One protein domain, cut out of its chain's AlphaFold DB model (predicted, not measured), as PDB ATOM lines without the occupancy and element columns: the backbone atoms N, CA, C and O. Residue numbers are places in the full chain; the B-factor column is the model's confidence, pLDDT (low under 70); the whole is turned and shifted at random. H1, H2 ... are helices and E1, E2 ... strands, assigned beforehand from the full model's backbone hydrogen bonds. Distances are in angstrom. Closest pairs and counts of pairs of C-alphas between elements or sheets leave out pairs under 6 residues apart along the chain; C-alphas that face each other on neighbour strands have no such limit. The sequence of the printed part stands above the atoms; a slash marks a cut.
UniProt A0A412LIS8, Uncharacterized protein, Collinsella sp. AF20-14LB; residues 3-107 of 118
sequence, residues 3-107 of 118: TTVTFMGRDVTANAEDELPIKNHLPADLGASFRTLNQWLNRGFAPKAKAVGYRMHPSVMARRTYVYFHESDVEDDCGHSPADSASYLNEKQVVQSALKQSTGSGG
ATOM      1  N   THR A   3     126.012-190.639 254.094       92.44
ATOM      2  CA  THR A   3     126.627-191.916 254.452       92.44
ATOM      3  C   THR A   3     125.582-192.841 255.069       92.44
ATOM      4  O   THR A   3     124.440-192.438 255.320       92.44
ATOM      5  N   THR A   4     125.972-194.084 255.305       92.75
ATOM      6  CA  THR A   4     125.168-195.079 256.007       92.75
ATOM      7  C   THR A   4     125.790-195.332 257.370       92.75
ATOM      8  O   THR A   4     126.986-195.594 257.460       92.75
ATOM      9  N   VAL A   5     124.979-195.259 258.422       92.56
ATOM     10  CA  VAL A   5     125.392-195.579 259.796       92.56
ATOM     11  C   VAL A   5     124.461-196.628 260.380       92.56
ATOM     12  O   VAL A   5     123.271-196.660 260.061       92.56
ATOM     13  N   THR A   6     124.985-197.465 261.270       93.75
ATOM     14  CA  THR A   6     124.155-198.396 262.032       93.75
ATOM     15  C   THR A   6     123.525-197.659 263.211       93.75
ATOM     16  O   THR A   6     124.205-197.223 264.138       93.75
ATOM     17  N   PHE A   7     122.203-197.531 263.190       91.19
ATOM     18  CA  PHE A   7     121.408-196.870 264.213       91.19
ATOM     19  C   PHE A   7     120.321-197.821 264.723       91.19
ATOM     20  O   PHE A   7     119.516-198.327 263.943       91.19
ATOM     21  N   MET A   8     120.310-198.095 266.033       88.50
ATOM     22  CA  MET A   8     119.425-199.099 266.651       88.50
ATOM     23  C   MET A   8     119.452-200.469 265.938       88.50
ATOM     24  O   MET A   8     118.419-201.102 265.726       88.50
ATOM     25  N   GLY A   9     120.647-200.920 265.543       88.50
ATOM     26  CA  GLY A   9     120.844-202.215 264.881       88.50
ATOM     27  C   GLY A   9     120.373-202.272 263.425       88.50
ATOM     28  O   GLY A   9     120.230-203.363 262.881       88.50
ATOM     29  N   ARG A  10     120.109-201.120 262.795       88.31
ATOM     30  CA  ARG A  10     119.701-201.026 261.389       88.31
ATOM     31  C   ARG A  10     120.531-199.997 260.647       88.31
ATOM     32  O   ARG A  10     120.877-198.962 261.207       88.31
ATOM     33  N   ASP A  11     120.780-200.252 259.375       91.19
ATOM     34  CA  ASP A  11     121.485-199.308 258.517       91.19
ATOM     35  C   ASP A  11     120.542-198.184 258.081       91.19
ATOM     36  O   ASP A  11     119.475-198.426 257.510       91.19
ATOM     37  N   VAL A  12     120.920-196.941 258.384       90.44
ATOM     38  CA  VAL A  12     120.115-195.746 258.103       90.44
ATOM     39  C   VAL A  12     120.931-194.680 257.386       90.44
ATOM     40  O   VAL A  12     122.153-194.611 257.509       90.44
ATOM     41  N   THR A  13     120.242-193.815 256.642       91.31
ATOM     42  CA  THR A  13     120.867-192.660 255.991       91.31
ATOM     43  C   THR A  13     121.236-191.594 257.022       91.31
ATOM     44  O   THR A  13     120.391-191.158 257.810       91.31
ATOM     45  N   ALA A  14     122.482-191.134 256.971       91.19
ATOM     46  CA  ALA A  14     123.030-190.087 257.822       91.19
ATOM     47  C   ALA A  14     123.738-189.002 257.004       91.19
ATOM     48  O   ALA A  14     124.090-189.193 255.833       91.19
ATOM     49  N   ASN A  15     123.940-187.843 257.624       90.38
ATOM     50  CA  ASN A  15     124.814-186.819 257.065       90.38
ATOM     51  C   ASN A  15     126.268-187.321 257.114       90.38
ATOM     52  O   ASN A  15     126.700-187.841 258.134       90.38
ATOM     53  N   ALA A  16     127.024-187.196 256.022       89.50
ATOM     54  CA  ALA A  16     128.415-187.652 255.983       89.50
ATOM     55  C   ALA A  16     129.387-186.778 256.798       89.50
ATOM     56  O   ALA A  16     130.491-187.222 257.075       89.50
ATOM     57  N   GLU A  17     129.015-185.542 257.141       89.19
ATOM     58  CA  GLU A  17     129.884-184.610 257.876       89.19
ATOM     59  C   GLU A  17     129.854-184.847 259.390       89.19
ATOM     60  O   GLU A  17     130.875-184.701 260.054       89.19
ATOM     61  N   ASP A  18     128.685-185.190 259.931       91.44
ATOM     62  CA  ASP A  18     128.460-185.351 261.374       91.44
ATOM     63  C   ASP A  18     127.982-186.754 261.774       91.44
ATOM     64  O   ASP A  18     127.813-187.031 262.960       91.44
ATOM     65  N   GLU A  19     127.768-187.636 260.792       91.75
ATOM     66  CA  GLU A  19     127.324-189.024 260.965       91.75
ATOM     67  C   GLU A  19     125.980-189.162 261.706       91.75
ATOM     68  O   GLU A  19     125.590-190.258 262.115       91.75
ATOM     69  N   LEU A  20     125.213-188.072 261.843       94.00
ATOM     70  CA  LEU A  20     123.923-188.114 262.514       94.00
ATOM     71  C   LEU A  20     122.830-188.630 261.570       94.00
ATOM     72  O   LEU A  20     122.728-188.177 260.419       94.00
ATOM     73  N   PRO A  21     121.946-189.518 262.060       92.88
ATOM     74  CA  PRO A  21     120.825-190.021 261.280       92.88
ATOM     75  C   PRO A  21     119.901-188.905 260.795       92.88
ATOM     76  O   PRO A  21     119.677-187.899 261.476       92.88
ATOM     77  N   ILE A  22     119.287-189.124 259.634       89.69
ATOM     78  CA  ILE A  22     118.260-188.238 259.093       89.69
ATOM     79  C   ILE A  22     116.884-188.838 259.382       89.69
ATOM     80  O   ILE A  22     116.493-189.854 258.812       89.69
ATOM     81  N   LYS A  23     116.114-188.164 260.237       88.50
ATOM     82  CA  LYS A  23     114.805-188.588 260.747       88.50
ATOM     83  C   LYS A  23     113.829-189.004 259.642       88.50
ATOM     84  O   LYS A  23     113.196-190.048 259.768       88.50
ATOM     85  N   ASN A  24     113.721-188.216 258.570       85.38
ATOM     86  CA  ASN A  24     112.821-188.498 257.442       85.38
ATOM     87  C   ASN A  24     113.246-189.689 256.569       85.38
ATOM     88  O   ASN A  24     112.446-190.149 255.764       85.38
ATOM     89  N   HIS A  25     114.486-190.160 256.699       85.62
ATOM     90  CA  HIS A  25     115.004-191.320 255.971       85.62
ATOM     91  C   HIS A  25     115.095-192.567 256.856       85.62
ATOM     92  O   HIS A  25     115.567-193.610 256.405       85.62
ATOM     93  N   LEU A  26     114.644-192.483 258.112       88.38
ATOM     94  CA  LEU A  26     114.509-193.671 258.938       88.38
ATOM     95  C   LEU A  26     113.416-194.586 258.363       88.38
ATOM     96  O   LEU A  26     112.406-194.085 257.856       88.38
ATOM     97  N   PRO A  27     113.560-195.915 258.504       87.94
ATOM     98  CA  PRO A  27     112.480-196.858 258.236       87.94
ATOM     99  C   PRO A  27     111.190-196.427 258.935       87.94
ATOM    100  O   PRO A  27     111.239-195.952 260.064       87.94
ATOM    101  N   ALA A  28     110.034-196.584 258.289       84.94
ATOM    102  CA  ALA A  28     108.778-195.998 258.765       84.94
ATOM    103  C   ALA A  28     108.392-196.401 260.201       84.94
ATOM    104  O   ALA A  28     107.854-195.583 260.943       84.94
ATOM    105  N   ASP A  29     108.666-197.643 260.607       85.12
ATOM    106  CA  ASP A  29     108.424-198.118 261.974       85.12
ATOM    107  C   ASP A  29     109.327-197.407 262.992       85.12
ATOM    108  O   ASP A  29     108.860-196.931 264.026       85.12
ATOM    109  N   LEU A  30     110.604-197.231 262.657       87.88
ATOM    110  CA  LEU A  30     111.562-196.501 263.480       87.88
ATOM    111  C   LEU A  30     111.246-194.992 263.485       87.88
ATOM    112  O   LEU A  30     111.225-194.331 264.521       87.88
ATOM    113  N   GLY A  31     110.906-194.444 262.321       87.38
ATOM    114  CA  GLY A  31     110.470-193.070 262.109       87.38
ATOM    115  C   GLY A  31     109.207-192.707 262.895       87.38
ATOM    116  O   GLY A  31     109.134-191.612 263.444       87.38
ATOM    117  N   ALA A  32     108.244-193.611 263.041       89.06
ATOM    118  CA  ALA A  32     107.055-193.358 263.857       89.06
ATOM    119  C   ALA A  32     107.345-193.383 265.373       89.06
ATOM    120  O   ALA A  32     106.628-192.752 266.148       89.06
ATOM    121  N   SER A  33     108.418-194.063 265.787       91.69
ATOM    122  CA  SER A  33     108.724-194.345 267.198       91.69
ATOM    123  C   SER A  33     109.574-193.274 267.887       91.69
ATOM    124  O   SER A  33     109.641-193.258 269.114       91.69
ATOM    125  N   PHE A  34     110.190-192.344 267.140       92.50
ATOM    126  CA  PHE A  34     110.837-191.178 267.759       92.50
ATOM    127  C   PHE A  34     110.082-189.874 267.574       92.50
ATOM    128  O   PHE A  34     109.735-189.502 266.449       92.50
ATOM    129  N   ARG A  35     110.003-189.113 268.662       92.69
ATOM    130  CA  ARG A  35     109.426-187.768 268.712       92.69
ATOM    131  C   ARG A  35     110.321-186.823 269.515       92.69
ATOM    132  O   ARG A  35     111.183-187.268 270.270       92.69
ATOM    133  N   THR A  36     110.169-185.517 269.318       93.19
ATOM    134  CA  THR A  36     110.875-184.512 270.134       93.19
ATOM    135  C   THR A  36     110.257-184.413 271.529       93.19
ATOM    136  O   THR A  36     109.126-184.849 271.737       93.19
ATOM    137  N   LEU A  37     110.965-183.797 272.484       92.88
ATOM    138  CA  LEU A  37     110.468-183.613 273.857       92.88
ATOM    139  C   LEU A  37     109.053-183.016 273.894       92.88
ATOM    140  O   LEU A  37     108.144-183.613 274.457       92.88
ATOM    141  N   ASN A  38     108.841-181.883 273.221       92.69
ATOM    142  CA  ASN A  38     107.537-181.211 273.213       92.69
ATOM    143  C   ASN A  38     106.425-182.087 272.621       92.69
ATOM    144  O   ASN A  38     105.275-181.992 273.034       92.69
ATOM    145  N   GLN A  39     106.743-182.944 271.649       91.31
ATOM    146  CA  GLN A  39     105.757-183.850 271.062       91.31
ATOM    147  C   GLN A  39     105.339-184.956 272.031       91.31
ATOM    148  O   GLN A  39     104.173-185.351 272.002       91.31
ATOM    149  N   TRP A  40     106.266-185.440 272.858       94.50
ATOM    150  CA  TRP A  40     105.969-186.396 273.920       94.50
ATOM    151  C   TRP A  40     105.163-185.753 275.046       94.50
ATOM    152  O   TRP A  40     104.102-186.268 275.389       94.50
ATOM    153  N   LEU A  41     105.580-184.573 275.513       93.06
ATOM    154  CA  LEU A  41     104.876-183.848 276.575       93.06
ATOM    155  C   LEU A  41     103.428-183.522 276.188       93.06
ATOM    156  O   LEU A  41     102.517-183.723 276.981       93.06
ATOM    157  N   ASN A  42     103.185-183.120 274.935       91.19
ATOM    158  CA  ASN A  42     101.828-182.876 274.426       91.19
ATOM    159  C   ASN A  42     100.928-184.127 274.414       91.19
ATOM    160  O   ASN A  42      99.725-184.002 274.211       91.19
ATOM    161  N   ARG A  43     101.500-185.326 274.571       88.38
ATOM    162  CA  ARG A  43     100.788-186.611 274.648       88.38
ATOM    163  C   ARG A  43     100.726-187.162 276.073       88.38
ATOM    164  O   ARG A  43     100.245-188.272 276.250       88.38
ATOM    165  N   GLY A  44     101.218-186.409 277.059       92.62
ATOM    166  CA  GLY A  44     101.289-186.851 278.450       92.62
ATOM    167  C   GLY A  44     102.444-187.809 278.743       92.62
ATOM    168  O   GLY A  44     102.392-188.504 279.744       92.62
ATOM    169  N   PHE A  45     103.474-187.860 277.890       94.25
ATOM    170  CA  PHE A  45     104.660-188.684 278.127       94.25
ATOM    171  C   PHE A  45     105.896-187.811 278.335       94.25
ATOM    172  O   PHE A  45     106.145-186.867 277.579       94.25
ATOM    173  N   ALA A  46     106.714-188.155 279.321       94.94
ATOM    174  CA  ALA A  46     107.987-187.507 279.600       94.94
ATOM    175  C   ALA A  46     109.143-188.508 279.449       94.94
ATOM    176  O   ALA A  46     108.966-189.700 279.704       94.94
ATOM    177  N   PRO A  47     110.345-188.067 279.033       95.06
ATOM    178  CA  PRO A  47     111.519-188.927 279.056       95.06
ATOM    179  C   PRO A  47     111.823-189.419 280.471       95.06
ATOM    180  O   PRO A  47     111.826-188.637 281.422       95.06
ATOM    181  N   LYS A  48     112.150-190.706 280.586       94.62
ATOM    182  CA  LYS A  48     112.616-191.322 281.834       94.62
ATOM    183  C   LYS A  48     113.883-190.627 282.336       94.62
ATOM    184  O   LYS A  48     114.657-190.084 281.549       94.62
ATOM    185  N   ALA A  49     114.193-190.748 283.627       88.81
ATOM    186  CA  ALA A  49     115.399-190.141 284.212       88.81
ATOM    187  C   ALA A  49     116.721-190.557 283.521       88.81
ATOM    188  O   ALA A  49     117.704-189.821 283.568       88.81
ATOM    189  N   LYS A  50     116.751-191.733 282.876       89.00
ATOM    190  CA  LYS A  50     117.899-192.262 282.114       89.00
ATOM    191  C   LYS A  50     117.642-192.334 280.603       89.00
ATOM    192  O   LYS A  50     118.320-193.087 279.908       89.00
ATOM    193  N   ALA A  51     116.651-191.598 280.103       92.25
ATOM    194  CA  ALA A  51     116.291-191.607 278.694       92.25
ATOM    195  C   ALA A  51     117.453-191.142 277.815       92.25
ATOM    196  O   ALA A  51     118.099-190.123 278.084       92.25
ATOM    197  N   VAL A  52     117.685-191.866 276.723       92.19
ATOM    198  CA  VAL A  52     118.702-191.498 275.742       92.19
ATOM    199  C   VAL A  52     118.091-190.534 274.728       92.19
ATOM    200  O   VAL A  52     117.125-190.846 274.035       92.19
ATOM    201  N   GLY A  53     118.664-189.333 274.644       93.94
ATOM    202  CA  GLY A  53     118.326-188.358 273.613       93.94
ATOM    203  C   GLY A  53     119.149-188.595 272.351       93.94
ATOM    204  O   GLY A  53     120.370-188.455 272.365       93.94
ATOM    205  N   TYR A  54     118.484-188.890 271.239       94.19
ATOM    206  CA  TYR A  54     119.127-189.162 269.959       94.19
ATOM    207  C   TYR A  54     119.120-187.918 269.084       94.19
ATOM    208  O   TYR A  54     118.066-187.372 268.747       94.19
ATOM    209  N   ARG A  55     120.311-187.453 268.711       95.38
ATOM    210  CA  ARG A  55     120.463-186.281 267.853       95.38
ATOM    211  C   ARG A  55     120.313-186.692 266.393       95.38
ATOM    212  O   ARG A  55     120.988-187.609 265.942       95.38
ATOM    213  N   MET A  56     119.414-186.029 265.673       93.75
ATOM    214  CA  MET A  56     119.124-186.337 264.272       93.75
ATOM    215  C   MET A  56     118.839-185.067 263.483       93.75
ATOM    216  O   MET A  56     118.289-184.094 264.013       93.75
ATOM    217  N   HIS A  57     119.134-185.106 262.189       91.25
ATOM    218  CA  HIS A  57     118.634-184.111 261.247       91.25
ATOM    219  C   HIS A  57     117.165-184.409 260.934       91.25
ATOM    220  O   HIS A  57     116.839-185.550 260.616       91.25
ATOM    221  N   PRO A  58     116.245-183.432 260.984       87.38
ATOM    222  CA  PRO A  58     114.846-183.676 260.646       87.38
ATOM    223  C   PRO A  58     114.686-184.057 259.164       87.38
ATOM    224  O   PRO A  58     113.839-184.875 258.824       87.38
ATOM    225  N   SER A  59     115.517-183.503 258.277       86.75
ATOM    226  CA  SER A  59     115.538-183.820 256.848       86.75
ATOM    227  C   SER A  59     116.943-183.666 256.267       86.75
ATOM    228  O   SER A  59     117.796-183.007 256.852       86.75
ATOM    229  N   VAL A  60     117.158-184.228 255.077       82.25
ATOM    230  CA  VAL A  60     118.415-184.152 254.311       82.25
ATOM    231  C   VAL A  60     118.891-182.728 254.004       82.25
ATOM    232  O   VAL A  60     120.080-182.526 253.775       82.25
ATOM    233  N   MET A  61     117.978-181.752 253.962       80.50
ATOM    234  CA  MET A  61     118.291-180.341 253.686       80.50
ATOM    235  C   MET A  61     118.402-179.495 254.957       80.50
ATOM    236  O   MET A  61     118.747-178.312 254.893       80.50
ATOM    237  N   ALA A  62     118.060-180.057 256.117       80.88
ATOM    238  CA  ALA A  62     118.107-179.321 257.361       80.88
ATOM    239  C   ALA A  62     119.558-179.161 257.814       80.88
ATOM    240  O   ALA A  62     120.273-180.133 257.999       80.88
ATOM    241  N   ARG A  63     119.970-177.915 258.057       80.38
ATOM    242  CA  ARG A  63     121.263-177.608 258.692       80.38
ATOM    243  C   ARG A  63     121.232-177.741 260.215       80.38
ATOM    244  O   ARG A  63     122.255-177.605 260.871       80.38
ATOM    245  N   ARG A  64     120.037-177.916 260.785       88.00
ATOM    246  CA  ARG A  64     119.799-177.981 262.228       88.00
ATOM    247  C   ARG A  64     119.468-179.405 262.635       88.00
ATOM    248  O   ARG A  64     118.663-180.057 261.976       88.00
ATOM    249  N   THR A  65     119.998-179.820 263.774       92.38
ATOM    250  CA  THR A  65     119.663-181.095 264.408       92.38
ATOM    251  C   THR A  65     118.690-180.887 265.559       92.38
ATOM    252  O   THR A  65     118.747-179.862 266.239       92.38
ATOM    253  N   TYR A  66     117.862-181.887 265.834       93.19
ATOM    254  CA  TYR A  66     117.014-181.941 267.022       93.19
ATOM    255  C   TYR A  66     117.326-183.175 267.856       93.19
ATOM    256  O   TYR A  66     117.859-184.161 267.348       93.19
ATOM    257  N   VAL A  67     116.974-183.111 269.139       94.38
ATOM    258  CA  VAL A  67     116.989-184.272 270.029       94.38
ATOM    259  C   VAL A  67     115.621-184.940 269.981       94.38
ATOM    260  O   VAL A  67     114.590-184.299 270.207       94.38
ATOM    261  N   TYR A  68     115.637-186.232 269.685       95.06
ATOM    262  CA  TYR A  68     114.476-187.099 269.648       95.06
ATOM    263  C   TYR A  68     114.601-188.190 270.714       95.06
ATOM    264  O   TYR A  68     115.697-188.669 270.989       95.06
ATOM    265  N   PHE A  69     113.473-188.611 271.276       95.25
ATOM    266  CA  PHE A  69     113.385-189.697 272.251       95.25
ATOM    267  C   PHE A  69     112.580-190.850 271.666       95.25
ATOM    268  O   PHE A  69     111.585-190.610 270.970       95.25
ATOM    269  N   HIS A  70     113.030-192.075 271.930       95.00
ATOM    270  CA  HIS A  70     112.338-193.296 271.530       95.00
ATOM    271  C   HIS A  70     111.138-193.552 272.452       95.00
ATOM    272  O   HIS A  70     111.187-193.211 273.631       95.00
ATOM    273  N   GLU A  71     110.077-194.182 271.949       93.19
ATOM    274  CA  GLU A  71     108.880-194.510 272.744       93.19
ATOM    275  C   GLU A  71     109.185-195.363 273.989       93.19
ATOM    276  O   GLU A  71     108.518-195.242 275.007       93.19
ATOM    277  N   SER A  72     110.220-196.206 273.938       92.56
ATOM    278  CA  SER A  72     110.647-197.027 275.084       92.56
ATOM    279  C   SER A  72     111.328-196.215 276.193       92.56
ATOM    280  O   SER A  72     111.411-196.678 277.333       92.56
ATOM    281  N   ASP A  73     111.804-195.014 275.860       94.38
ATOM    282  CA  ASP A  73     112.534-194.102 276.745       94.38
ATOM    283  C   ASP A  73     111.633-193.010 277.337       94.38
ATOM    284  O   ASP A  73     112.133-192.056 277.936       94.38
ATOM    285  N   VAL A  74     110.313-193.129 277.188       93.81
ATOM    286  CA  VAL A  74     109.340-192.204 277.780       93.81
ATOM    287  C   VAL A  74     108.286-192.972 278.577       93.81
ATOM    288  O   VAL A  74     108.064-194.162 278.343       93.81
ATOM    289  N   GLU A  75     107.666-192.298 279.536       95.56
ATOM    290  CA  GLU A  75     106.584-192.823 280.372       95.56
ATOM    291  C   GLU A  75     105.598-191.708 280.746       95.56
ATOM    292  O   GLU A  75     105.946-190.526 280.658       95.56
ATOM    293  N   ASP A  76     104.359-192.067 281.083       92.69
ATOM    294  CA  ASP A  76     103.397-191.128 281.676       92.69
ATOM    295  C   ASP A  76     103.631-190.977 283.189       92.69
ATOM    296  O   ASP A  76     104.467-191.668 283.769       92.69
ATOM    297  N   ASP A  77     102.877-190.097 283.852       89.44
ATOM    298  CA  ASP A  77     102.994-189.858 285.299       89.44
ATOM    299  C   ASP A  77     102.731-191.110 286.166       89.44
ATOM    300  O   ASP A  77     103.189-191.183 287.306       89.44
ATOM    301  N   CYS A  78     102.015-192.108 285.641       89.00
ATOM    302  CA  CYS A  78     101.787-193.398 286.298       89.00
ATOM    303  C   CYS A  78     102.865-194.451 285.979       89.00
ATOM    304  O   CYS A  78     102.794-195.565 286.501       89.00
ATOM    305  N   GLY A  79     103.845-194.128 285.130       88.88
ATOM    306  CA  GLY A  79     104.921-195.029 284.722       88.88
ATOM    307  C   GLY A  79     104.560-196.006 283.597       88.88
ATOM    308  O   GLY A  79     105.320-196.948 283.350       88.88
ATOM    309  N   HIS A  80     103.432-195.826 282.899       89.94
ATOM    310  CA  HIS A  80     103.106-196.641 281.729       89.94
ATOM    311  C   HIS A  80     103.838-196.144 280.490       89.94
ATOM    312  O   HIS A  80     104.165-194.964 280.323       89.94
ATOM    313  N   SER A  81     104.097-197.079 279.585       90.25
ATOM    314  CA  SER A  81     104.743-196.772 278.322       90.25
ATOM    315  C   SER A  81     103.715-196.308 277.284       90.25
ATOM    316  O   SER A  81     102.540-196.677 277.354       90.25
ATOM    317  N   PRO A  82     104.133-195.570 276.242       89.38
ATOM    318  CA  PRO A  82     103.256-195.261 275.115       89.38
ATOM    319  C   PRO A  82     102.636-196.505 274.469       89.38
ATOM    320  O   PRO A  82     101.524-196.431 273.953       89.38
ATOM    321  N   ALA A  83     103.322-197.650 274.525       85.94
ATOM    322  CA  ALA A  83     102.830-198.912 273.982       85.94
ATOM    323  C   ALA A  83     101.566-199.429 274.695       85.94
ATOM    324  O   ALA A  83     100.817-200.199 274.099       85.94
ATOM    325  N   ASP A  84     101.294-198.965 275.916       86.56
ATOM    326  CA  ASP A  84     100.095-199.312 276.684       86.56
ATOM    327  C   ASP A  84      98.894-198.411 276.327       86.56
ATOM    328  O   ASP A  84      97.749-198.695 276.682       86.56
ATOM    329  N   SER A  85      99.126-197.324 275.581       88.31
ATOM    330  CA  SER A  85      98.094-196.365 275.183       88.31
ATOM    331  C   SER A  85      97.531-196.684 273.799       88.31
ATOM    332  O   SER A  85      98.166-196.450 272.769       88.31
ATOM    333  N   ALA A  86      96.274-197.140 273.754       88.19
ATOM    334  CA  ALA A  86      95.560-197.393 272.498       88.19
ATOM    335  C   ALA A  86      95.495-196.149 271.588       88.19
ATOM    336  O   ALA A  86      95.597-196.264 270.365       88.19
ATOM    337  N   SER A  87      95.385-194.956 272.185       86.38
ATOM    338  CA  SER A  87      95.403-193.679 271.460       86.38
ATOM    339  C   SER A  87      96.745-193.460 270.751       86.38
ATOM    340  O   SER A  87      96.781-193.190 269.547       86.38
ATOM    341  N   TYR A  88      97.855-193.672 271.467       88.31
ATOM    342  CA  TYR A  88      99.193-193.577 270.888       88.31
ATOM    343  C   TYR A  88      99.420-194.629 269.798       88.31
ATOM    344  O   TYR A  88      99.929-194.295 268.730       88.31
ATOM    345  N   LEU A  89      99.017-195.883 270.025       89.81
ATOM    346  CA  LEU A  89      99.177-196.955 269.039       89.81
ATOM    347  C   LEU A  89      98.419-196.662 267.739       89.81
ATOM    348  O   LEU A  89      98.968-196.861 266.651       89.81
ATOM    349  N   ASN A  90      97.189-196.150 267.835       89.25
ATOM    350  CA  ASN A  90      96.410-195.753 266.666       89.25
ATOM    351  C   ASN A  90      97.106-194.622 265.893       89.25
ATOM    352  O   ASN A  90      97.307-194.718 264.683       89.25
ATOM    353  N   GLU A  91      97.558-193.583 266.597       87.56
ATOM    354  CA  GLU A  91      98.307-192.485 265.986       87.56
ATOM    355  C   GLU A  91      99.606-192.973 265.322       87.56
ATOM    356  O   GLU A  91      99.919-192.593 264.192       87.56
ATOM    357  N   LYS A  92     100.359-193.844 265.999       87.62
ATOM    358  CA  LYS A  92     101.602-194.422 265.485       87.62
ATOM    359  C   LYS A  92     101.361-195.179 264.183       87.62
ATOM    360  O   LYS A  92     102.137-195.013 263.244       87.62
ATOM    361  N   GLN A  93     100.280-195.955 264.094       87.38
ATOM    362  CA  GLN A  93      99.906-196.652 262.861       87.38
ATOM    363  C   GLN A  93      99.587-195.688 261.714       87.38
ATOM    364  O   GLN A  93     100.020-195.927 260.582       87.38
ATOM    365  N   VAL A  94      98.890-194.580 261.991       86.12
ATOM    366  CA  VAL A  94      98.615-193.534 260.991       86.12
ATOM    367  C   VAL A  94      99.920-192.910 260.495       86.12
ATOM    368  O   VAL A  94     100.155-192.850 259.288       86.12
ATOM    369  N   VAL A  95     100.814-192.522 261.410       83.12
ATOM    370  CA  VAL A  95     102.121-191.937 261.067       83.12
ATOM    371  C   VAL A  95     102.976-192.923 260.274       83.12
ATOM    372  O   VAL A  95     103.538-192.560 259.244       83.12
ATOM    373  N   GLN A  96     103.056-194.180 260.708       85.44
ATOM    374  CA  GLN A  96     103.819-195.212 260.013       85.44
ATOM    375  C   GLN A  96     103.268-195.469 258.604       85.44
ATOM    376  O   GLN A  96     104.045-195.623 257.662       85.44
ATOM    377  N   SER A  97     101.943-195.492 258.439       82.00
ATOM    378  CA  SER A  97     101.299-195.651 257.131       82.00
ATOM    379  C   SER A  97     101.595-194.465 256.216       82.00
ATOM    380  O   SER A  97     101.966-194.668 255.062       82.00
ATOM    381  N   ALA A  98     101.533-193.241 256.744       78.31
ATOM    382  CA  ALA A  98     101.895-192.037 256.005       78.31
ATOM    383  C   ALA A  98     103.369-192.058 255.570       78.31
ATOM    384  O   ALA A  98     103.673-191.762 254.418       78.31
ATOM    385  N   LEU A  99     104.284-192.482 256.449       75.75
ATOM    386  CA  LEU A  99     105.709-192.616 256.126       75.75
ATOM    387  C   LEU A  99     105.971-193.691 255.058       75.75
ATOM    388  O   LEU A  99     106.808-193.477 254.187       75.75
ATOM    389  N   LYS A 100     105.240-194.816 255.080       76.12
ATOM    390  CA  LYS A 100     105.331-195.862 254.042       76.12
ATOM    391  C   LYS A 100     104.807-195.392 252.685       76.12
ATOM    392  O   LYS A 100     105.385-195.739 251.665       76.12
ATOM    393  N   GLN A 101     103.713-194.630 252.669       63.06
ATOM    394  CA  GLN A 101     103.139-194.083 251.434       63.06
ATOM    395  C   GLN A 101     103.972-192.915 250.878       63.06
ATOM    396  O   GLN A 101     103.982-192.671 249.674       63.06
ATOM    397  N   SER A 102     104.701-192.206 251.744       53.88
ATOM    398  CA  SER A 102     105.487-191.016 251.414       53.88
ATOM    399  C   SER A 102     106.933-191.323 251.009       53.88
ATOM    400  O   SER A 102     107.845-190.573 251.343       53.88
ATOM    401  N   THR A 103     107.175-192.363 250.206       49.91
ATOM    402  CA  THR A 103     108.499-192.687 249.622       49.91
ATOM    403  C   THR A 103     109.166-191.557 248.798       49.91
ATOM    404  O   THR A 103     110.222-191.770 248.212       49.91
ATOM    405  N   GLY A 104     108.611-190.339 248.779       43.12
ATOM    406  CA  GLY A 104     109.301-189.098 248.433       43.12
ATOM    407  C   GLY A 104     109.006-187.988 249.451       43.12
ATOM    408  O   GLY A 104     107.870-187.542 249.569       43.12
ATOM    409  N   SER A 105     110.041-187.525 250.161       43.12
ATOM    410  CA  SER A 105     110.191-186.191 250.784       43.12
ATOM    411  C   SER A 105     109.093-185.631 251.721       43.12
ATOM    412  O   SER A 105     109.243-184.506 252.199       43.12
ATOM    413  N   GLY A 106     108.018-186.358 252.036       41.09
ATOM    414  CA  GLY A 106     106.813-185.819 252.689       41.09
ATOM    415  C   GLY A 106     106.719-186.015 254.205       41.09
ATOM    416  O   GLY A 106     105.645-185.860 254.777       41.09
ATOM    417  N   GLY A 107     107.826-186.295 254.902       43.56
ATOM    418  CA  GLY A 107     107.834-186.459 256.368       43.56
ATOM    419  C   GLY A 107     107.338-185.237 257.168       43.56
ATOM    420  O   GLY A 107     107.069-185.347 258.363       43.56
TER     421      GLY A 107
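Overview. This is residues 3 to 107 of the 118 residues of an uncharacterized protein of Collinsella sp. AF20-14LB (UniProt A0A412LIS8). A small sheet of three short strands, E3, E5 and E4, has the short helix H2 over it; H1 grazes this sheet and lies between it and the long helix H3, which packs on H1. The hairpin E1 and E2 lies out at one end. The 105 printed residues run E1 E2 H1 E3 H2 E4 E5 H3, mixed helices and strands, with under half of the residues in named elements; both sheets are antiparallel. The whole is compact, radius of gyration of the C-alphas 13.8 A, spanning 41 by 31 by 24 A.

Along the chain. Find C-alpha 66 at (117.014, -181.941, 267.022); from there E5 runs 13.1 A to residue 70. Beside it look for E3, residues 34 to 36, and E4, residues 54 to 56. H1 is residues 28 to 33, H2 37 to 41. H3 runs 22.6 A from residue 86 to C-alpha 101 at (103.139, -194.083, 251.434). E1 is residues 3 to 7, E2 10 to 15, 15.7 A long.

Arrangement. At inner strand E5, find N 69 and O 35 of E3 2.8 A apart, and N 68 and O 54 of E4, its hairpin partner, also 2.8 A. E3, H2 and E4 form a split strand-helix-strand unit, two strands of one sheet joined through a helix, with E5 between the two strands in the sheet; its crossover is right-handed. H2 is on the sheet at a height of 8.4 A. H1 touches H3, closest C-alphas Ala 28 and Gln 96, 5.2 A, opposite ways at a shallow tilt of 32 degrees, only just short of steep. In hairpin E1 and E2, N 7 and O 10 are 2.8 A apart. In H1, H2 and H3 every O i to N i+4 pair is within hydrogen-bond range.

Size, cuts and confidence. The farthest C-alphas, Glu 17 and Cys 78, are 40.9 A apart. The printed part has no cut; the links E2 to H1, H2 to E4 and E5 to H3 are long. Residues 101 to 107 have pLDDT under 70.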